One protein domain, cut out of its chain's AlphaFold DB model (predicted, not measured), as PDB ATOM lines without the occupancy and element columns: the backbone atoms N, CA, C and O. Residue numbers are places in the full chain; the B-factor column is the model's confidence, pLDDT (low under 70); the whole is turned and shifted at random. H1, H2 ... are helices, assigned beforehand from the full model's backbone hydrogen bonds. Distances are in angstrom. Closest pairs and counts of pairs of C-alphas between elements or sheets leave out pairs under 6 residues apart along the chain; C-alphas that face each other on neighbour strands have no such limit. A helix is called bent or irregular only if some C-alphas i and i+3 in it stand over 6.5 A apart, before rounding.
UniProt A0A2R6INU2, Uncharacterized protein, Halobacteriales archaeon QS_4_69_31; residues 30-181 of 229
ATOM      1  N   ARG A  30     198.588 186.028 190.855       83.56
ATOM      2  CA  ARG A  30     199.878 185.345 190.690       83.56
ATOM      3  C   ARG A  30     200.336 184.685 191.992       83.56
ATOM      4  O   ARG A  30     200.782 183.547 191.942       83.56
ATOM      5  N   LEU A  31     200.183 185.348 193.134       84.19
ATOM      6  CA  LEU A  31     200.503 184.795 194.451       84.19
ATOM      7  C   LEU A  31     199.670 183.551 194.757       84.19
ATOM      8  O   LEU A  31     200.236 182.522 195.110       84.19
ATOM      9  N   VAL A  32     198.358 183.607 194.510       80.94
ATOM     10  CA  VAL A  32     197.465 182.454 194.699       80.94
ATOM     11  C   VAL A  32     197.845 181.296 193.772       80.94
ATOM     12  O   VAL A  32     197.906 180.143 194.196       80.94
ATOM     13  N   ARG A  33     198.181 181.581 192.507       81.50
ATOM     14  CA  ARG A  33     198.683 180.562 191.564       81.50
ATOM     15  C   ARG A  33     199.932 179.848 192.066       81.50
ATOM     16  O   ARG A  33     200.095 178.659 191.809       81.50
ATOM     17  N   LEU A  34     200.794 180.576 192.765       78.81
ATOM     18  CA  LEU A  34     202.037 180.067 193.328       78.81
ATOM     19  C   LEU A  34     201.844 179.372 194.683       78.81
ATOM     20  O   LEU A  34     202.828 178.928 195.272       78.81
ATOM     21  N   HIS A  35     200.612 179.247 195.190       84.44
ATOM     22  CA  HIS A  35     200.390 178.547 196.448       84.44
ATOM     23  C   HIS A  35     200.840 177.080 196.360       84.44
ATOM     24  O   HIS A  35     200.486 176.357 195.410       84.44
ATOM     25  N   PRO A  36     201.596 176.605 197.368       86.62
ATOM     26  CA  PRO A  36     201.939 175.201 197.458       86.62
ATOM     27  C   PRO A  36     200.671 174.374 197.663       86.62
ATOM     28  O   PRO A  36     199.691 174.833 198.248       86.62
ATOM     29  N   GLU A  37     200.688 173.127 197.199       88.88
ATOM     30  CA  GLU A  37     199.512 172.246 197.235       88.88
ATOM     31  C   GLU A  37     198.922 172.051 198.633       88.88
ATOM     32  O   GLU A  37     197.712 171.901 198.771       88.88
ATOM     33  N   ARG A  38     199.755 172.135 199.678       92.50
ATOM     34  CA  ARG A  38     199.318 172.064 201.080       92.50
ATOM     35  C   ARG A  38     198.242 173.090 201.447       92.50
ATOM     36  O   ARG A  38     197.444 172.813 202.330       92.50
ATOM     37  N   VAL A  39     198.207 174.251 200.781       91.94
ATOM     38  CA  VAL A  39     197.183 175.280 201.027       91.94
ATOM     39  C   VAL A  39     195.809 174.761 200.625       91.94
ATOM     40  O   VAL A  39     194.847 174.915 201.369       91.94
ATOM     41  N   TYR A  40     195.729 174.086 199.482       92.25
ATOM     42  CA  TYR A  40     194.482 173.526 198.974       92.25
ATOM     43  C   TYR A  40     194.068 172.252 199.726       92.25
ATOM     44  O   TYR A  40     192.895 171.943 199.819       92.25
ATOM     45  N   ARG A  41     194.996 171.532 200.360       94.56
ATOM     46  CA  ARG A  41     194.641 170.398 201.240       94.56
ATOM     47  C   ARG A  41     194.126 170.820 202.621       94.56
ATOM     48  O   ARG A  41     193.788 169.963 203.429       94.56
ATOM     49  N   SER A  42     194.122 172.115 202.930       95.69
ATOM     50  CA  SER A  42     193.648 172.613 204.220       95.69
ATOM     51  C   SER A  42     192.124 172.769 204.239       95.69
ATOM     52  O   SER A  42     191.504 173.010 203.207       95.69
ATOM     53  N   ALA A  43     191.523 172.707 205.430       95.88
ATOM     54  CA  ALA A  43     190.083 172.917 205.600       95.88
ATOM     55  C   ALA A  43     189.619 174.345 205.226       95.88
ATOM     56  O   ALA A  43     188.433 174.564 204.967       95.88
ATOM     57  N   SER A  44     190.540 175.318 205.210       97.12
ATOM     58  CA  SER A  44     190.296 176.696 204.773       97.12
ATOM     59  C   SER A  44     191.493 177.223 203.989       97.12
ATOM     60  O   SER A  44     192.556 177.504 204.553       97.12
ATOM     61  N   ILE A  45     191.286 177.429 202.687       95.50
ATOM     62  CA  ILE A  45     192.281 177.994 201.772       95.50
ATOM     63  C   ILE A  45     192.693 179.370 202.269       95.50
ATOM     64  O   ILE A  45     193.875 179.703 202.229       95.50
ATOM     65  N   VAL A  46     191.747 180.176 202.757       95.56
ATOM     66  CA  VAL A  46     192.025 181.536 203.224       95.56
ATOM     67  C   VAL A  46     192.939 181.507 204.446       95.56
ATOM     68  O   VAL A  46     193.971 182.178 204.443       95.56
ATOM     69  N   ALA A  47     192.622 180.691 205.455       96.12
ATOM     70  CA  ALA A  47     193.445 180.570 206.657       96.12
ATOM     71  C   ALA A  47     194.859 180.066 206.330       96.12
ATOM     72  O   ALA A  47     195.845 180.636 206.797       96.12
ATOM     73  N   ALA A  48     194.978 179.051 205.468       95.75
ATOM     74  CA  ALA A  48     196.280 178.558 205.030       95.75
ATOM     75  C   ALA A  48     197.040 179.576 204.158       95.75
ATOM     76  O   ALA A  48     198.262 179.670 204.252       95.75
ATOM     77  N   SER A  49     196.339 180.382 203.355       94.19
ATOM     78  CA  SER A  49     196.942 181.457 202.552       94.19
ATOM     79  C   SER A  49     197.525 182.559 203.432       94.19
ATOM     80  O   SER A  49     198.595 183.079 203.132       94.19
ATOM     81  N   LEU A  50     196.887 182.883 204.560       94.12
ATOM     82  CA  LEU A  50     197.412 183.856 205.525       94.12
ATOM     83  C   LEU A  50     198.712 183.395 206.204       94.12
ATOM     84  O   LEU A  50     199.465 184.233 206.691       94.12
ATOM     85  N   ALA A  51     199.031 182.099 206.186       93.25
ATOM     86  CA  ALA A  51     200.332 181.602 206.636       93.25
ATOM     87  C   ALA A  51     201.468 181.881 205.626       93.25
ATOM     88  O   ALA A  51     202.639 181.677 205.945       93.25
ATOM     89  N   HIS A  52     201.154 182.349 204.411       89.50
ATOM     90  CA  HIS A  52     202.144 182.763 203.419       89.50
ATOM     91  C   HIS A  52     202.501 184.248 203.595       89.50
ATOM     92  O   HIS A  52     201.662 185.102 203.294       89.50
ATOM     93  N   PRO A  53     203.744 184.598 203.999       88.94
ATOM     94  CA  PRO A  53     204.105 185.981 204.334       88.94
ATOM     95  C   PRO A  53     203.828 187.005 203.220       88.94
ATOM     96  O   PRO A  53     203.270 188.056 203.523       88.94
ATOM     97  N   PRO A  54     204.120 186.711 201.934       85.56
ATOM     98  CA  PRO A  54     203.666 187.534 200.817       85.56
ATOM     99  C   PRO A  54     202.191 187.905 200.812       85.56
ATOM    100  O   PRO A  54     201.822 189.064 200.652       85.56
ATOM    101  N   TYR A  55     201.347 186.887 200.942       86.38
ATOM    102  CA  TYR A  55     199.910 187.015 200.832       86.38
ATOM    103  C   TYR A  55     199.384 187.770 202.051       86.38
ATOM    104  O   TYR A  55     198.630 188.728 201.900       86.38
ATOM    105  N   LEU A  56     199.870 187.411 203.245       88.50
ATOM    106  CA  LEU A  56     199.559 188.105 204.488       88.50
ATOM    107  C   LEU A  56     199.904 189.592 204.418       88.50
ATOM    108  O   LEU A  56     199.069 190.413 204.780       88.50
ATOM    109  N   LEU A  57     201.098 189.949 203.934       84.81
ATOM    110  CA  LEU A  57     201.524 191.344 203.818       84.81
ATOM    111  C   LEU A  57     200.571 192.138 202.920       84.81
ATOM    112  O   LEU A  57     200.138 193.224 203.296       84.81
ATOM    113  N   VAL A  58     200.210 191.582 201.763       83.19
ATOM    114  CA  VAL A  58     199.274 192.213 200.826       83.19
ATOM    115  C   VAL A  58     197.902 192.401 201.483       83.19
ATOM    116  O   VAL A  58     197.382 193.515 201.503       83.19
ATOM    117  N   VAL A  59     197.339 191.352 202.094       86.31
ATOM    118  CA  VAL A  59     196.045 191.438 202.796       86.31
ATOM    119  C   VAL A  59     196.094 192.444 203.944       86.31
ATOM    120  O   VAL A  59     195.154 193.223 204.107       86.31
ATOM    121  N   LEU A  60     197.183 192.472 204.713       85.19
ATOM    122  CA  LEU A  60     197.359 193.370 205.849       85.19
ATOM    123  C   LEU A  60     197.437 194.829 205.402       85.19
ATOM    124  O   LEU A  60     196.677 195.647 205.906       85.19
ATOM    125  N   VAL A  61     198.304 195.154 204.437       81.81
ATOM    126  CA  VAL A  61     198.450 196.520 203.902       81.81
ATOM    127  C   VAL A  61     197.108 197.042 203.404       81.81
ATOM    128  O   VAL A  61     196.715 198.165 203.714       81.81
ATOM    129  N   LEU A  62     196.368 196.204 202.683       80.62
ATOM    130  CA  LEU A  62     195.100 196.601 202.090       80.62
ATOM    131  C   LEU A  62     194.002 196.732 203.146       80.62
ATOM    132  O   LEU A  62     193.267 197.713 203.142       80.62
ATOM    133  N   THR A  63     193.947 195.822 204.117       83.31
ATOM    134  CA  THR A  63     193.017 195.930 205.251       83.31
ATOM    135  C   THR A  63     193.305 197.175 206.092       83.31
ATOM    136  O   THR A  63     192.379 197.894 206.457       83.31
ATOM    137  N   LEU A  64     194.578 197.479 206.362       83.12
ATOM    138  CA  LEU A  64     194.973 198.675 207.106       83.12
ATOM    139  C   LEU A  64     194.619 199.957 206.349       83.12
ATOM    140  O   LEU A  64     194.072 200.874 206.960       83.12
ATOM    141  N   ALA A  65     194.856 200.010 205.034       80.12
ATOM    142  CA  ALA A  65     194.455 201.143 204.200       80.12
ATOM    143  C   ALA A  65     192.936 201.387 204.278       80.12
ATOM    144  O   ALA A  65     192.491 202.514 204.498       80.12
ATOM    145  N   LEU A  66     192.136 200.319 204.201       79.81
ATOM    146  CA  LEU A  66     190.681 200.394 204.335       79.81
ATOM    147  C   LEU A  66     190.237 200.869 205.721       79.81
ATOM    148  O   LEU A  66     189.351 201.713 205.824       79.81
ATOM    149  N   VAL A  67     190.841 200.343 206.790       83.81
ATOM    150  CA  VAL A  67     190.522 200.750 208.167       83.81
ATOM    151  C   VAL A  67     190.887 202.216 208.395       83.81
ATOM    152  O   VAL A  67     190.121 202.935 209.039       83.81
ATOM    153  N   ALA A  68     192.011 202.673 207.840       82.56
ATOM    154  CA  ALA A  68     192.460 204.056 207.944       82.56
ATOM    155  C   ALA A  68     191.491 205.032 207.253       82.56
ATOM    156  O   ALA A  68     191.147 206.056 207.843       82.56
ATOM    157  N   GLY A  69     190.991 204.698 206.059       82.44
ATOM    158  CA  GLY A  69     190.042 205.547 205.325       82.44
ATOM    159  C   GLY A  69     188.563 205.212 205.511       82.44
ATOM    160  O   GLY A  69     187.725 205.780 204.818       82.44
ATOM    161  N   ARG A  70     188.196 204.329 206.449       86.75
ATOM    162  CA  ARG A  70     186.798 203.885 206.652       86.75
ATOM    163  C   ARG A  70     185.797 205.015 206.908       86.75
ATOM    164  O   ARG A  70     184.609 204.867 206.675       86.75
ATOM    165  N   ARG A  71     186.251 206.140 207.470       86.69
ATOM    166  CA  ARG A  71     185.372 207.292 207.743       86.69
ATOM    167  C   ARG A  71     185.069 208.097 206.486       86.69
ATOM    168  O   ARG A  71     184.096 208.842 206.459       86.69
ATOM    169  N   GLU A  72     185.938 207.988 205.493       87.69
ATOM    170  CA  GLU A  72     185.958 208.825 204.301       87.69
ATOM    171  C   GLU A  72     185.388 208.056 203.111       87.69
ATOM    172  O   GLU A  72     184.568 208.591 202.368       87.69
ATOM    173  N   LEU A  73     185.687 206.759 203.037       90.00
ATOM    174  CA  LEU A  73     185.059 205.813 202.131       90.00
ATOM    175  C   LEU A  73     183.665 205.413 202.624       90.00
ATOM    176  O   LEU A  73     183.507 204.456 203.370       90.00
ATOM    177  N   SER A  74     182.623 206.089 202.158       94.94
ATOM    178  CA  SER A  74     181.243 205.630 202.366       94.94
ATOM    179  C   SER A  74     180.466 205.686 201.063       94.94
ATOM    180  O   SER A  74     180.725 206.543 200.221       94.94
ATOM    181  N   TRP A  75     179.484 204.797 200.900       96.06
ATOM    182  CA  TRP A  75     178.628 204.785 199.711       96.06
ATOM    183  C   TRP A  75     177.903 206.115 199.468       96.06
ATOM    184  O   TRP A  75     177.522 206.392 198.340       96.06
ATOM    185  N   GLU A  76     177.695 206.925 200.504       96.12
ATOM    186  CA  GLU A  76     177.018 208.224 200.408       96.12
ATOM    187  C   GLU A  76     177.959 209.357 199.991       96.12
ATOM    188  O   GLU A  76     177.508 210.341 199.415       96.12
ATOM    189  N   ARG A  77     179.263 209.220 200.263       94.00
ATOM    190  CA  ARG A  77     180.283 210.217 199.905       94.00
ATOM    191  C   ARG A  77     180.822 210.049 198.492       94.00
ATOM    192  O   ARG A  77     181.351 211.003 197.940       94.00
ATOM    193  N   LEU A  78     180.705 208.851 197.923       92.19
ATOM    194  CA  LEU A  78     181.094 208.609 196.540       92.19
ATOM    195  C   LEU A  78     180.111 209.302 195.598       92.19
ATOM    196  O   LEU A  78     178.890 209.156 195.744       92.19
ATOM    197  N   GLU A  79     180.636 209.986 194.585       91.06
ATOM    198  CA  GLU A  79     179.810 210.498 193.502       91.06
ATOM    199  C   GLU A  79     179.020 209.335 192.881       91.06
ATOM    200  O   GLU A  79     179.566 208.307 192.486       91.06
ATOM    201  N   HIS A  80     177.690 209.464 192.870       93.69
ATOM    202  CA  HIS A  80     176.777 208.426 192.378       93.69
ATOM    203  C   HIS A  80     176.865 207.091 193.148       93.69
ATOM    204  O   HIS A  80     176.491 206.035 192.623       93.69
ATOM    205  N   GLY A  81     177.298 207.111 194.410       95.12
ATOM    206  CA  GLY A  81     177.635 205.900 195.150       95.12
ATOM    207  C   GLY A  81     176.502 204.877 195.299       95.12
ATOM    208  O   GLY A  81     176.777 203.681 195.300       95.12
ATOM    209  N   ARG A  82     175.219 205.280 195.285       96.88
ATOM    210  CA  ARG A  82     174.085 204.327 195.217       96.88
ATOM    211  C   ARG A  82     174.087 203.496 193.927       96.88
ATOM    212  O   ARG A  82     173.836 202.295 193.988       96.88
ATOM    213  N   ARG A  83     174.353 204.114 192.768       96.06
ATOM    214  CA  ARG A  83     174.399 203.417 191.468       96.06
ATOM    215  C   ARG A  83     175.617 202.500 191.397       96.06
ATOM    216  O   ARG A  83     175.475 201.340 191.024       96.06
ATOM    217  N   ILE A  84     176.777 202.999 191.830       95.88
ATOM    218  CA  ILE A  84     178.022 202.223 191.880       95.88
ATOM    219  C   ILE A  84     177.872 201.025 192.825       95.88
ATOM    220  O   ILE A  84     178.239 199.913 192.462       95.88
ATOM    221  N   ARG A  85     177.250 201.211 193.996       97.31
ATOM    222  CA  ARG A  85     176.939 200.128 194.938       97.31
ATOM    223  C   ARG A  85     176.153 199.007 194.273       97.31
ATOM    224  O   ARG A  85     176.573 197.855 194.331       97.31
ATOM    225  N   VAL A  86     175.030 199.340 193.631       97.75
ATOM    226  CA  VAL A  86     174.198 198.348 192.930       97.75
ATOM    227  C   VAL A  86     175.003 197.658 191.832       97.75
ATOM    228  O   VAL A  86     174.986 196.433 191.767       97.75
ATOM    229  N   LEU A  87     175.760 198.411 191.028       96.06
ATOM    230  CA  LEU A  87     176.614 197.853 189.979       96.06
ATOM    231  C   LEU A  87     177.614 196.829 190.536       96.06
ATOM    232  O   LEU A  87     177.692 195.717 190.023       96.06
ATOM    233  N   VAL A  88     178.349 197.178 191.596       96.69
ATOM    234  CA  VAL A  88     179.355 196.305 192.221       96.69
ATOM    235  C   VAL A  88     178.713 195.041 192.779       96.69
ATOM    236  O   VAL A  88     179.229 193.946 192.563       96.69
ATOM    237  N   LEU A  89     177.578 195.163 193.468       98.00
ATOM    238  CA  LEU A  89     176.885 194.028 194.078       98.00
ATOM    239  C   LEU A  89     176.278 193.089 193.038       98.00
ATOM    240  O   LEU A  89     176.425 191.875 193.166       98.00
ATOM    241  N   VAL A  90     175.638 193.642 192.005       97.19
ATOM    242  CA  VAL A  90     175.060 192.872 190.897       97.19
ATOM    243  C   VAL A  90     176.161 192.192 190.091       97.19
ATOM    244  O   VAL A  90     176.042 191.010 189.786       97.19
ATOM    245  N   ALA A  91     177.256 192.895 189.792       95.69
ATOM    246  CA  ALA A  91     178.389 192.309 189.087       95.69
ATOM    247  C   ALA A  91     179.045 191.197 189.916       95.69
ATOM    248  O   ALA A  91     179.323 190.123 189.399       95.69
ATOM    249  N   SER A  92     179.271 191.398 191.212       96.25
ATOM    250  CA  SER A  92     179.954 190.394 192.039       96.25
ATOM    251  C   SER A  92     179.084 189.199 192.433       96.25
ATOM    252  O   SER A  92     179.633 188.125 192.683       96.25
ATOM    253  N   PHE A  93     177.753 189.338 192.422       97.44
ATOM    254  CA  PHE A  93     176.815 188.265 192.759       97.44
ATOM    255  C   PHE A  93     177.065 186.940 192.012       97.44
ATOM    256  O   PHE A  93     177.290 185.943 192.693       97.44
ATOM    257  N   PRO A  94     177.099 186.869 190.662       95.88
ATOM    258  CA  PRO A  94     177.314 185.605 189.951       95.88
ATOM    259  C   PRO A  94     178.655 184.944 190.294       95.88
ATOM    260  O   PRO A  94     178.749 183.717 190.316       95.88
ATOM    261  N   VAL A  95     179.685 185.736 190.605       95.19
ATOM    262  CA  VAL A  95     181.000 185.218 191.005       95.19
ATOM    263  C   VAL A  95     180.917 184.591 192.390       95.19
ATOM    264  O   VAL A  95     181.275 183.427 192.553       95.19
ATOM    265  N   VAL A  96     180.401 185.334 193.372       97.19
ATOM    266  CA  VAL A  96     180.237 184.850 194.750       97.19
ATOM    267  C   VAL A  96     179.332 183.628 194.783       97.19
ATOM    268  O   VAL A  96     179.708 182.617 195.366       97.19
ATOM    269  N   TRP A  97     178.192 183.689 194.097       97.31
ATOM    270  CA  TRP A  97     177.254 182.580 193.999       97.31
ATOM    271  C   TRP A  97     177.939 181.330 193.452       97.31
ATOM    272  O   TRP A  97     177.920 180.300 194.114       97.31
ATOM    273  N   SER A  98     178.651 181.445 192.323       94.69
ATOM    274  CA  SER A  98     179.351 180.304 191.722       94.69
ATOM    275  C   SER A  98     180.394 179.659 192.643       94.69
ATOM    276  O   SER A  98     180.550 178.444 192.618       94.69
ATOM    277  N   LEU A  99     181.089 180.448 193.471       94.88
ATOM    278  CA  LEU A  99     182.095 179.939 194.407       94.88
ATOM    279  C   LEU A  99     181.464 179.324 195.662       94.88
ATOM    280  O   LEU A  99     181.972 178.339 196.192       94.88
ATOM    281  N   VAL A 100     180.349 179.880 196.138       97.19
ATOM    282  CA  VAL A 100     179.625 179.376 197.314       97.19
ATOM    283  C   VAL A 100     178.900 178.072 196.995       97.19
ATOM    284  O   VAL A 100     178.931 177.139 197.800       97.19
ATOM    285  N   THR A 101     178.276 177.984 195.820       96.06
ATOM    286  CA  THR A 101     177.558 176.788 195.360       96.06
ATOM    287  C   THR A 101     178.448 175.811 194.604       96.06
ATOM    288  O   THR A 101     177.932 174.842 194.055       96.06
ATOM    289  N   ALA A 102     179.759 176.055 194.535       92.50
ATOM    290  CA  ALA A 102     180.685 175.122 193.911       92.50
ATOM    291  C   ALA A 102     180.532 173.729 194.534       92.50
ATOM    292  O   ALA A 102     180.274 173.590 195.730       92.50
ATOM    293  N   GLU A 103     180.692 172.677 193.749       92.94
ATOM    294  CA  GLU A 103     180.587 171.323 194.283       92.94
ATOM    295  C   GLU A 103     181.779 170.982 195.187       92.94
ATOM    296  O   GLU A 103     182.704 171.780 195.392       92.94
ATOM    297  N   TYR A 104     181.719 169.801 195.793       94.38
ATOM    298  CA  TYR A 104     182.859 169.204 196.473       94.38
ATOM    299  C   TYR A 104     184.076 169.165 195.542       94.38
ATOM    300  O   TYR A 104     183.924 168.885 194.354       94.38
ATOM    301  N   ASN A 105     185.278 169.427 196.059       92.50
ATOM    302  CA  ASN A 105     186.501 169.326 195.275       92.50
ATOM    303  C   ASN A 105     187.128 167.932 195.469       92.50
ATOM    304  O   ASN A 105     187.848 167.731 196.454       92.50
ATOM    305  N   PRO A 106     186.909 166.973 194.545       92.44
ATOM    306  CA  PRO A 106     187.405 165.606 194.705       92.44
ATOM    307  C   PRO A 106     188.931 165.511 194.613       92.44
ATOM    308  O   PRO A 106     189.504 164.526 195.060       92.44
ATOM    309  N   TYR A 107     189.607 166.515 194.045       92.44
ATOM    310  CA  TYR A 107     191.063 166.493 193.900       92.44
ATOM    311  C   TYR A 107     191.783 166.746 195.230       92.44
ATOM    312  O   TYR A 107     192.831 166.158 195.493       92.44
ATOM    313  N   PHE A 108     191.220 167.614 196.072       93.81
ATOM    314  CA  PHE A 108     191.778 167.926 197.391       93.81
ATOM    315  C   PHE A 108     191.040 167.254 198.546       93.81
ATOM    316  O   PHE A 108     191.502 167.369 199.676       93.81
ATOM    317  N   ASP A 109     189.941 166.552 198.261       95.75
ATOM    318  CA  ASP A 109     189.071 165.934 199.261       95.75
ATOM    319  C   ASP A 109     188.525 166.979 200.258       95.75
ATOM    320  O   ASP A 109     188.611 166.832 201.475       95.75
ATOM    321  N   GLN A 110     188.042 168.113 199.731       96.12
ATOM    322  CA  GLN A 110     187.598 169.259 200.533       96.12
ATOM    323  C   GLN A 110     186.358 169.943 199.945       96.12
ATOM    324  O   GLN A 110     186.228 170.122 198.734       96.12
ATOM    325  N   ALA A 111     185.470 170.411 200.827       95.12
ATOM    326  CA  ALA A 111     184.314 171.238 200.468       95.12
ATOM    327  C   ALA A 111     184.534 172.742 200.722       95.12
ATOM    328  O   ALA A 111     183.842 173.570 200.132       95.12
ATOM    329  N   TYR A 112     185.482 173.117 201.589       96.06
ATOM    330  CA  TYR A 112     185.794 174.512 201.954       96.06
ATOM    331  C   TYR A 112     184.605 175.319 202.510       96.06
ATOM    332  O   TYR A 112     184.431 176.499 202.197       96.06
ATOM    333  N   HIS A 113     183.762 174.707 203.350       97.19
ATOM    334  CA  HIS A 113     182.578 175.372 203.916       97.19
ATOM    335  C   HIS A 113     182.907 176.684 204.643       97.19
ATOM    336  O   HIS A 113     182.186 177.669 204.479       97.19
ATOM    337  N   ALA A 114     184.011 176.720 205.395       97.38
ATOM    338  CA  ALA A 114     184.448 177.915 206.112       97.38
ATOM    339  C   ALA A 114     184.738 179.089 205.159       97.38
ATOM    340  O   ALA A 114     184.259 180.200 205.388       97.38
ATOM    341  N   ASP A 115     185.449 178.836 204.055       97.31
ATOM    342  CA  ASP A 115     185.772 179.869 203.066       97.31
ATOM    343  C   ASP A 115     184.512 180.391 202.357       97.31
ATOM    344  O   ASP A 115     184.400 181.586 202.087       97.31
ATOM    345  N   ARG A 116     183.527 179.519 202.094       97.19
ATOM    346  CA  ARG A 116     182.245 179.900 201.471       97.19
ATOM    347  C   ARG A 116     181.405 180.792 202.379       97.19
ATOM    348  O   ARG A 116     180.866 181.796 201.919       97.19
ATOM    349  N   VAL A 117     181.312 180.450 203.666       98.25
ATOM    350  CA  VAL A 117     180.625 181.282 204.665       98.25
ATOM    351  C   VAL A 117     181.322 182.633 204.781       98.25
ATOM    352  O   VAL A 117     180.659 183.666 204.735       98.25
ATOM    353  N   LEU A 118     182.658 182.644 204.848       97.56
ATOM    354  CA  LEU A 118     183.435 183.881 204.873       97.56
ATOM    355  C   LEU A 118     183.177 184.743 203.627       97.56
ATOM    356  O   LEU A 118     182.989 185.953 203.750       97.56
ATOM    357  N   LEU A 119     183.108 184.131 202.443       97.75
ATOM    358  CA  LEU A 119     182.815 184.832 201.193       97.75
ATOM    359  C   LEU A 119     181.419 185.480 201.210       97.75
ATOM    360  O   LEU A 119     181.291 186.638 200.817       97.75
ATOM    361  N   LEU A 120     180.395 184.779 201.714       98.38
ATOM    362  CA  LEU A 120     179.042 185.330 201.882       98.38
ATOM    363  C   LEU A 120     179.000 186.482 202.889       98.38
ATOM    364  O   LEU A 120     178.386 187.512 202.616       98.38
ATOM    365  N   VAL A 121     179.665 186.324 204.037       98.19
ATOM    366  CA  VAL A 121     179.742 187.369 205.066       98.19
ATOM    367  C   VAL A 121     180.391 188.621 204.487       98.19
ATOM    368  O   VAL A 121     179.844 189.712 204.608       98.19
ATOM    369  N   VAL A 122     181.526 188.478 203.800       97.50
ATOM    370  CA  VAL A 122     182.238 189.618 203.214       97.50
ATOM    371  C   VAL A 122     181.434 190.249 202.079       97.50
ATOM    372  O   VAL A 122     181.376 191.473 202.006       97.50
ATOM    373  N   TYR A 123     180.745 189.456 201.253       98.19
ATOM    374  CA  TYR A 123     179.811 189.967 200.246       98.19
ATOM    375  C   TYR A 123     178.688 190.809 200.874       98.19
ATOM    376  O   TYR A 123     178.424 191.924 200.421       98.19
ATOM    377  N   ALA A 124     178.084 190.339 201.969       98.06
ATOM    378  CA  ALA A 124     177.097 191.113 202.721       98.06
ATOM    379  C   ALA A 124     177.707 192.390 203.330       98.06
ATOM    380  O   ALA A 124     177.069 193.438 203.341       98.06
ATOM    381  N   LEU A 125     178.963 192.354 203.776       96.69
ATOM    382  CA  LEU A 125     179.655 193.543 204.278       96.69
ATOM    383  C   LEU A 125     179.940 194.582 203.177       96.69
ATOM    384  O   LEU A 125     179.921 195.776 203.475       96.69
ATOM    385  N   VAL A 126     180.105 194.181 201.905       97.12
ATOM    386  CA  VAL A 126     180.179 195.128 200.768       97.12
ATOM    387  C   VAL A 126     178.910 195.972 200.669       97.12
ATOM    388  O   VAL A 126     178.980 197.168 200.375       97.12
ATOM    389  N   TRP A 127     177.746 195.388 200.972       97.06
ATOM    390  CA  TRP A 127     176.490 196.136 201.039       97.06
ATOM    391  C   TRP A 127     176.589 197.271 202.060       97.06
ATOM    392  O   TRP A 127     176.153 198.382 201.782       97.06
ATOM    393  N   VAL A 128     177.195 197.022 203.218       96.94
ATOM    394  CA  VAL A 128     177.315 198.009 204.297       96.94
ATOM    395  C   VAL A 128     178.354 199.080 203.966       96.94
ATOM    396  O   VAL A 128     178.092 200.263 204.172       96.94
ATOM    397  N   HIS A 129     179.517 198.694 203.439       95.75
ATOM    398  CA  HIS A 129     180.638 199.615 203.271       95.75
ATOM    399  C   HIS A 129     181.491 199.275 202.035       95.75
ATOM    400  O   HIS A 129     181.896 198.119 201.876       95.75
ATOM    401  N   PRO A 130     181.846 200.267 201.187       96.06
ATOM    402  CA  PRO A 130     182.527 200.016 199.915       96.06
ATOM    403  C   PRO A 130     183.897 199.361 200.090       96.06
ATOM    404  O   PRO A 130     184.277 198.506 199.298       96.06
ATOM    405  N   GLY A 131     184.607 199.688 201.173       93.00
ATOM    406  CA  GLY A 131     185.923 199.124 201.472       93.00
ATOM    407  C   GLY A 131     185.993 197.591 201.480       93.00
ATOM    408  O   GLY A 131     187.014 197.025 201.099       93.00
ATOM    409  N   PHE A 132     184.906 196.893 201.822       95.38
ATOM    410  CA  PHE A 132     184.904 195.427 201.801       95.38
ATOM    411  C   PHE A 132     184.958 194.834 200.389       95.38
ATOM    412  O   PHE A 132     185.275 193.655 200.257       95.38
ATOM    413  N   ALA A 133     184.706 195.612 199.329       94.75
ATOM    414  CA  ALA A 133     184.812 195.123 197.953       94.75
ATOM    415  C   ALA A 133     186.237 194.664 197.612       94.75
ATOM    416  O   ALA A 133     186.419 193.698 196.872       94.75
ATOM    417  N   PHE A 134     187.240 195.304 198.214       90.56
ATOM    418  CA  PHE A 134     188.629 194.897 198.067       90.56
ATOM    419  C   PHE A 134     188.882 193.529 198.723       90.56
ATOM    420  O   PHE A 134     189.433 192.620 198.100       90.56
ATOM    421  N   LEU A 135     188.432 193.354 199.973       92.31
ATOM    422  CA  LEU A 135     188.540 192.074 200.679       92.31
ATOM    423  C   LEU A 135     187.778 190.970 199.934       92.31
ATOM    424  O   LEU A 135     188.268 189.848 199.816       92.31
ATOM    425  N   LEU A 136     186.619 191.305 199.364       95.62
ATOM    426  CA  LEU A 136     185.861 190.400 198.513       95.62
ATOM    427  C   LEU A 136     186.681 189.962 197.293       95.62
ATOM    428  O   LEU A 136     186.742 188.771 197.011       95.62
ATOM    429  N   ALA A 137     187.347 190.889 196.596       93.31
ATOM    430  CA  ALA A 137     188.191 190.560 195.449       93.31
ATOM    431  C   ALA A 137     189.332 189.599 195.832       93.31
ATOM    432  O   ALA A 137     189.550 188.601 195.144       93.31
ATOM    433  N   VAL A 138     190.013 189.848 196.958       92.25
ATOM    434  CA  VAL A 138     191.049 188.947 197.496       92.25
ATOM    435  C   VAL A 138     190.494 187.542 197.724       92.25
ATOM    436  O   VAL A 138     191.085 186.565 197.256       92.25
ATOM    437  N   LEU A 139     189.360 187.427 198.417       94.56
ATOM    438  CA  LEU A 139     188.749 186.135 198.727       94.56
ATOM    439  C   LEU A 139     188.288 185.405 197.468       94.56
ATOM    440  O   LEU A 139     188.572 184.219 197.328       94.56
ATOM    441  N   VAL A 140     187.663 186.116 196.523       94.75
ATOM    442  CA  VAL A 140     187.271 185.570 195.218       94.75
ATOM    443  C   VAL A 140     188.473 184.932 194.526       94.75
ATOM    444  O   VAL A 140     188.396 183.767 194.148       94.75
ATOM    445  N   PHE A 141     189.601 185.642 194.402       92.31
ATOM    446  CA  PHE A 141     190.789 185.084 193.747       92.31
ATOM    447  C   PHE A 141     191.408 183.924 194.526       92.31
ATOM    448  O   PHE A 141     191.911 182.984 193.916       92.31
ATOM    449  N   THR A 142     191.362 183.979 195.855       93.31
ATOM    450  CA  THR A 142     191.939 182.954 196.735       93.31
ATOM    451  C   THR A 142     191.163 181.648 196.642       93.31
ATOM    452  O   THR A 142     191.753 180.602 196.381       93.31
ATOM    453  N   VAL A 143     189.838 181.716 196.777       94.00
ATOM    454  CA  VAL A 143     188.949 180.552 196.690       94.00
ATOM    455  C   VAL A 143     188.896 180.014 195.261       94.00
ATOM    456  O   VAL A 143     188.914 178.801 195.079       94.00
ATOM    457  N   GLU A 144     188.908 180.882 194.243       92.31
ATOM    458  CA  GLU A 144     188.997 180.466 192.834       92.31
ATOM    459  C   GLU A 144     190.304 179.711 192.531       92.31
ATOM    460  O   GLU A 144     190.330 178.840 191.659       92.31
ATOM    461  N   GLY A 145     191.382 179.988 193.273       90.19
ATOM    462  CA  GLY A 145     192.675 179.319 193.125       90.19
ATOM    463  C   GLY A 145     192.596 177.790 193.160       90.19
ATOM    464  O   GLY A 145     193.368 177.132 192.463       90.19
ATOM    465  N   GLN A 146     191.624 177.223 193.884       90.56
ATOM    466  CA  GLN A 146     191.434 175.772 193.980       90.56
ATOM    467  C   GLN A 146     191.140 175.102 192.631       90.56
ATOM    468  O   GLN A 146     191.476 173.939 192.446       90.56
ATOM    469  N   PHE A 147     190.530 175.827 191.686       89.12
ATOM    470  CA  PHE A 147     190.160 175.296 190.369       89.12
ATOM    471  C   PHE A 147     191.305 175.382 189.356       89.12
ATOM    472  O   PHE A 147     191.218 174.842 188.253       89.12
ATOM    473  N   LEU A 148     192.404 176.054 189.714       85.56
ATOM    474  CA  LEU A 148     193.589 176.146 188.867       85.56
ATOM    475  C   LEU A 148     194.423 174.862 188.896       85.56
ATOM    476  O   LEU A 148     195.287 174.696 188.041       85.56
ATOM    477  N   LYS A 149     194.186 173.954 189.844       82.88
ATOM    478  CA  LYS A 149     194.892 172.673 189.938       82.88
ATOM    479  C   LYS A 149     193.907 171.501 189.832       82.88
ATOM    480  O   LYS A 149     192.809 171.602 190.370       82.88
ATOM    481  N   PRO A 150     194.276 170.403 189.149       80.25
ATOM    482  CA  PRO A 150     195.500 170.224 188.356       80.25
ATOM    483  C   PRO A 150     195.417 170.861 186.956       80.25
ATOM    484  O   PRO A 150     196.431 171.024 186.290       80.25
ATOM    485  N   PHE A 151     194.221 171.227 186.494       72.94
ATOM    486  CA  PHE A 151     193.957 171.449 185.069       72.94
ATOM    487  C   PHE A 151     194.344 172.836 184.534       72.94
ATOM    488  O   PHE A 151     194.183 173.088 183.341       72.94
ATOM    489  N   GLY A 152     194.809 173.762 185.379       68.31
ATOM    490  CA  GLY A 152     195.286 175.100 184.998       68.31
ATOM    491  C   GLY A 152     194.199 176.081 184.545       68.31
ATOM    492  O   GLY A 152     194.328 177.293 184.762       68.31
ATOM    493  N   HIS A 153     193.152 175.588 183.877       63.62
ATOM    494  CA  HIS A 153     192.269 176.377 183.019       63.62
ATOM    495  C   HIS A 153     190.818 175.888 182.991       63.62
ATOM    496  O   HIS A 153     190.083 176.331 182.106       63.62
ATOM    497  N   LEU A 154     190.384 174.994 183.897       57.31
ATOM    498  CA  LEU A 154     188.979 174.577 183.900       57.31
ATOM    499  C   LEU A 154     188.107 175.821 184.051       57.31
ATOM    500  O   LEU A 154     188.192 176.565 185.027       57.31
ATOM    501  N   SER A 155     187.364 176.073 182.980       55.72
ATOM    502  CA  SER A 155     186.585 177.269 182.725       55.72
ATOM    503  C   SER A 155     185.414 177.309 183.696       55.72
ATOM    504  O   SER A 155     184.287 176.977 183.331       55.72
ATOM    505  N   THR A 156     185.668 177.712 184.940       51.25
ATOM    506  CA  THR A 156     184.626 178.063 185.901       51.25
ATOM    507  C   THR A 156     183.987 179.370 185.449       51.25
ATOM    508  O   THR A 156     184.313 180.456 185.928       51.25
ATOM    509  N   THR A 157     183.086 179.216 184.477       57.38
ATOM    510  CA  THR A 157     182.023 180.149 184.110       57.38
ATOM    511  C   THR A 157     182.532 181.459 183.498       57.38
ATOM    512  O   THR A 157     183.660 181.901 183.706       57.38
ATOM    513  N   ASN A 158     181.712 182.106 182.671       71.06
ATOM    514  CA  ASN A 158     182.056 183.336 181.948       71.06
ATOM    515  C   ASN A 158     182.121 184.572 182.884       71.06
ATOM    516  O   ASN A 158     181.589 185.639 182.600       71.06
ATOM    517  N   ASN A 159     182.786 184.429 184.032       85.00
ATOM    518  CA  ASN A 159     182.842 185.370 185.144       85.00
ATOM    519  C   ASN A 159     183.986 186.388 184.998       85.00
ATOM    520  O   ASN A 159     184.375 187.045 185.963       85.00
ATOM    521  N   LYS A 160     184.572 186.518 183.800       86.12
ATOM    522  CA  LYS A 160     185.690 187.441 183.546       86.12
ATOM    523  C   LYS A 160     185.272 188.891 183.775       86.12
ATOM    524  O   LYS A 160     185.921 189.580 184.558       86.12
ATOM    525  N   LEU A 161     184.178 189.311 183.139       87.06
ATOM    526  CA  LEU A 161     183.652 190.671 183.236       87.06
ATOM    527  C   LEU A 161     183.318 191.057 184.689       87.06
ATOM    528  O   LEU A 161     183.857 192.053 185.168       87.06
ATOM    529  N   PRO A 162     182.523 190.278 185.450       91.31
ATOM    530  CA  PRO A 162     182.220 190.670 186.821       91.31
ATOM    531  C   PRO A 162     183.444 190.713 187.753       91.31
ATOM    532  O   PRO A 162     183.530 191.592 188.612       91.31
ATOM    533  N   LYS A 163     184.450 189.852 187.542       89.31
ATOM    534  CA  LYS A 163     185.738 189.965 188.250       89.31
ATOM    535  C   LYS A 163     186.504 191.234 187.868       89.31
ATOM    536  O   LYS A 163     187.098 191.859 188.740       89.31
ATOM    537  N   GLN A 164     186.482 191.639 186.597       86.81
ATOM    538  CA  GLN A 164     187.088 192.901 186.160       86.81
ATOM    539  C   GLN A 164     186.407 194.110 186.800       86.81
ATOM    540  O   GLN A 164     187.106 195.019 187.228       86.81
ATOM    541  N   VAL A 165     185.076 194.103 186.946       89.56
ATOM    542  CA  VAL A 165     184.346 195.169 187.655       89.56
ATOM    543  C   VAL A 165     184.795 195.266 189.114       89.56
ATOM    544  O   VAL A 165     185.096 196.362 189.580       89.56
ATOM    545  N   LEU A 166     184.913 194.136 189.823       91.25
ATOM    546  CA  LEU A 166     185.442 194.115 191.193       91.25
ATOM    547  C   LEU A 166     186.867 194.667 191.277       91.25
ATOM    548  O   LEU A 166     187.182 195.417 192.201       91.25
ATOM    549  N   VAL A 167     187.721 194.309 190.314       87.69
ATOM    550  CA  VAL A 167     189.106 194.782 190.252       87.69
ATOM    551  C   VAL A 167     189.162 196.285 190.006       87.69
ATOM    552  O   VAL A 167     189.823 196.995 190.754       87.69
ATOM    553  N   LEU A 168     188.431 196.781 189.007       86.12
ATOM    554  CA  LEU A 168     188.360 198.206 188.683       86.12
ATOM    555  C   LEU A 168     187.823 199.019 189.860       86.12
ATOM    556  O   LEU A 168     188.413 200.033 190.221       86.12
ATOM    557  N   PHE A 169     186.752 198.547 190.499       91.75
ATOM    558  CA  PHE A 169     186.185 199.222 191.660       91.75
ATOM    559  C   PHE A 169     187.146 199.224 192.856       91.75
ATOM    560  O   PHE A 169     187.276 200.229 193.546       91.75
ATOM    561  N   SER A 170     187.878 198.132 193.076       90.00
ATOM    562  CA  SER A 170     188.911 198.058 194.114       90.00
ATOM    563  C   SER A 170     190.051 199.053 193.865       90.00
ATOM    564  O   SER A 170     190.490 199.724 194.797       90.00
ATOM    565  N   SER A 171     190.492 199.195 192.609       84.12
ATOM    566  CA  SER A 171     191.477 200.208 192.202       84.12
ATOM    567  C   SER A 171     190.952 201.628 192.418       84.12
ATOM    568  O   SER A 171     191.669 202.475 192.944       84.12
ATOM    569  N   PHE A 172     189.688 201.873 192.063       86.94
ATOM    570  CA  PHE A 172     189.015 203.149 192.292       86.94
ATOM    571  C   PHE A 172     188.948 203.503 193.785       86.94
ATOM    572  O   PHE A 172     189.299 204.611 194.165       86.94
ATOM    573  N   LEU A 173     188.600 202.564 194.668       88.56
ATOM    574  CA  LEU A 173     188.590 202.844 196.110       88.56
ATOM    575  C   LEU A 173     189.974 203.180 196.663       88.56
ATOM    576  O   LEU A 173     190.089 204.007 197.565       88.56
ATOM    577  N   PHE A 174     191.020 202.546 196.132       82.19
ATOM    578  CA  PHE A 174     192.394 202.871 196.498       82.19
ATOM    579  C   PHE A 174     192.785 204.286 196.045       82.19
ATOM    580  O   PHE A 174     193.520 204.977 196.750       82.19
ATOM    581  N   PHE A 175     192.257 204.737 194.904       81.06
ATOM    582  CA  PHE A 175     192.395 206.120 194.453       81.06
ATOM    583  C   PHE A 175     191.702 207.103 195.392       81.06
ATOM    584  O   PHE A 175     192.329 208.045 195.866       81.06
ATOM    585  N   GLU A 176     190.436 206.848 195.714       84.38
ATOM    586  CA  GLU A 176     189.648 207.706 196.601       84.38
ATOM    587  C   GLU A 176     190.297 207.823 197.984       84.38
ATOM    588  O   GLU A 176     190.413 208.913 198.535       84.38
ATOM    589  N   LEU A 177     190.840 206.721 198.514       80.75
ATOM    590  CA  LEU A 177     191.624 206.705 199.756       80.75
ATOM    591  C   LEU A 177     192.790 207.696 199.762       80.75
ATOM    592  O   LEU A 177     193.136 208.239 200.814       80.75
ATOM    593  N   ARG A 178     193.411 207.922 198.602       68.56
ATOM    594  CA  ARG A 178     194.545 208.832 198.468       68.56
ATOM    595  C   ARG A 178     194.124 210.283 198.642       68.56
ATOM    596  O   ARG A 178     194.825 211.020 199.324       68.56
ATOM    597  N   HIS A 179     193.003 210.695 198.054       67.25
ATOM    598  CA  HIS A 179     192.538 212.083 198.155       67.25
ATOM    599  C   HIS A 179     192.216 212.495 199.590       67.25
ATOM    600  O   HIS A 179     192.199 213.679 199.911       67.25
ATOM    601  N   VAL A 180     192.018 211.520 200.478       62.38
ATOM    602  CA  VAL A 180     191.662 211.784 201.869       62.38
ATOM    603  C   VAL A 180     192.765 211.385 202.859       62.38
ATOM    604  O   VAL A 180     192.546 211.333 204.074       62.38
ATOM    605  N   SER A 181     193.986 211.137 202.361       60.94
ATOM    606  CA  SER A 181     194.984 210.367 203.099       60.94
ATOM    607  C   SER A 181     195.256 210.927 204.517       60.94
ATOM    608  O   SER A 181     195.658 212.080 204.718       60.94
TER     609      SER A 181
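This is residues 30 to 181 of the 229 residues of an uncharacterized protein of Halobacteriales archaeon QS_4_69_31 (UniProt A0A2R6INU2). What does the model look like at first sight? H7 runs through the core with the other long helices round it: H5 and H6 fold back beside it as an up-and-down bundle, H4 packs on another side, and H8 crosses over H5 and H7. The short helices H1 to H3 gather near the far end of H7, and H3 leads into H4. What is it made of, and how large is it? The printed part has 152 residues with eight named helices, H1 to H8 in order along the chain, and no named strand; the class is all helix. It is compact, with a radius of gyration of the C-alphas of 15.6 A, and spans 45 by 31 by 23 A.

Where does the printed part begin, and what follows? H1, residues 30 to 33, begins with C-alpha 30 at (199.878, 185.345, 190.690), and two more short helices follow, H2, residues 37 to 40, and H3, residues 45 to 50. H4, residues 53 to 69, is 24.1 A long. Which helices come next? H5, residues 81 to 100, is 26.7 A long and has a kink of 35 degrees near residue 94; it is irregular, but only just: C-alphas 91 and 94 are 6.8 A apart. H6, residues 113 to 128, is 23.2 A long and begins with C-alpha 113 at (182.578, 175.372, 203.916). H7, residues 132 to 148, is 24.8 A long. Where does the last helix end? H8, residues 160 to 179, is 29.5 A long and ends with C-alpha 179 at (192.538, 212.083, 198.155).

What meets the hub, H7, on the side of the first helices? H7 touches H1 with residues 141 to 148 alone, closest at the C-alphas of Val 32 and Thr 142, 5.9 A apart. With residues 139 to 143 alone it touches H3, closest at the C-alphas of Ile 45 and Val 143, 6.6 A, at a steep tilt of 62 degrees, opposite ways. Residues 59 to 63 of H4 touch residues 134 to 138 of H7, closest at the C-alphas of Thr 63 and Leu 135, 7.5 A, at a shallow tilt of 21 degrees. How do the bundle helices stand? H5 and H6 are a hairpin with a shallow tilt of 8 degrees, closest at the C-alphas of Val 100 and Arg 116, 4.9 A. H6 and H7 are another, with a shallow tilt of 28 degrees, closest at the C-alphas of Val 126 and Phe 132, 4.8 A. How does H8 meet the rest? Residues 162 to 169 of H8 touch residues 88 to 95 of H5 at a steep tilt of 45 degrees, closest at the C-alphas of Ala 91 and Pro 162, 4.7 A. H6 and H8 are apart. Do the helix backbones close? Every O i to N i+4 pair is within hydrogen-bond range in H3 and H4; the counts are 14 of 16 in H5, 10 of 12 in H6, 10 of 13 in H7 and 15 of 16 in H8, while H1 and H2 are too short for such a pair.

How far does it reach? The C-alphas farthest apart are those of Pro 106 and Val 180, 46.9 A. Is the printed part whole, and which links are long? It has no cut, and the long links are H4 to H5, H5 to H6 and H7 to H8. Where is confidence low? The mean pLDDT of the printed part is 89.2, and residues 152 to 157 and 178 to 181 are under 70.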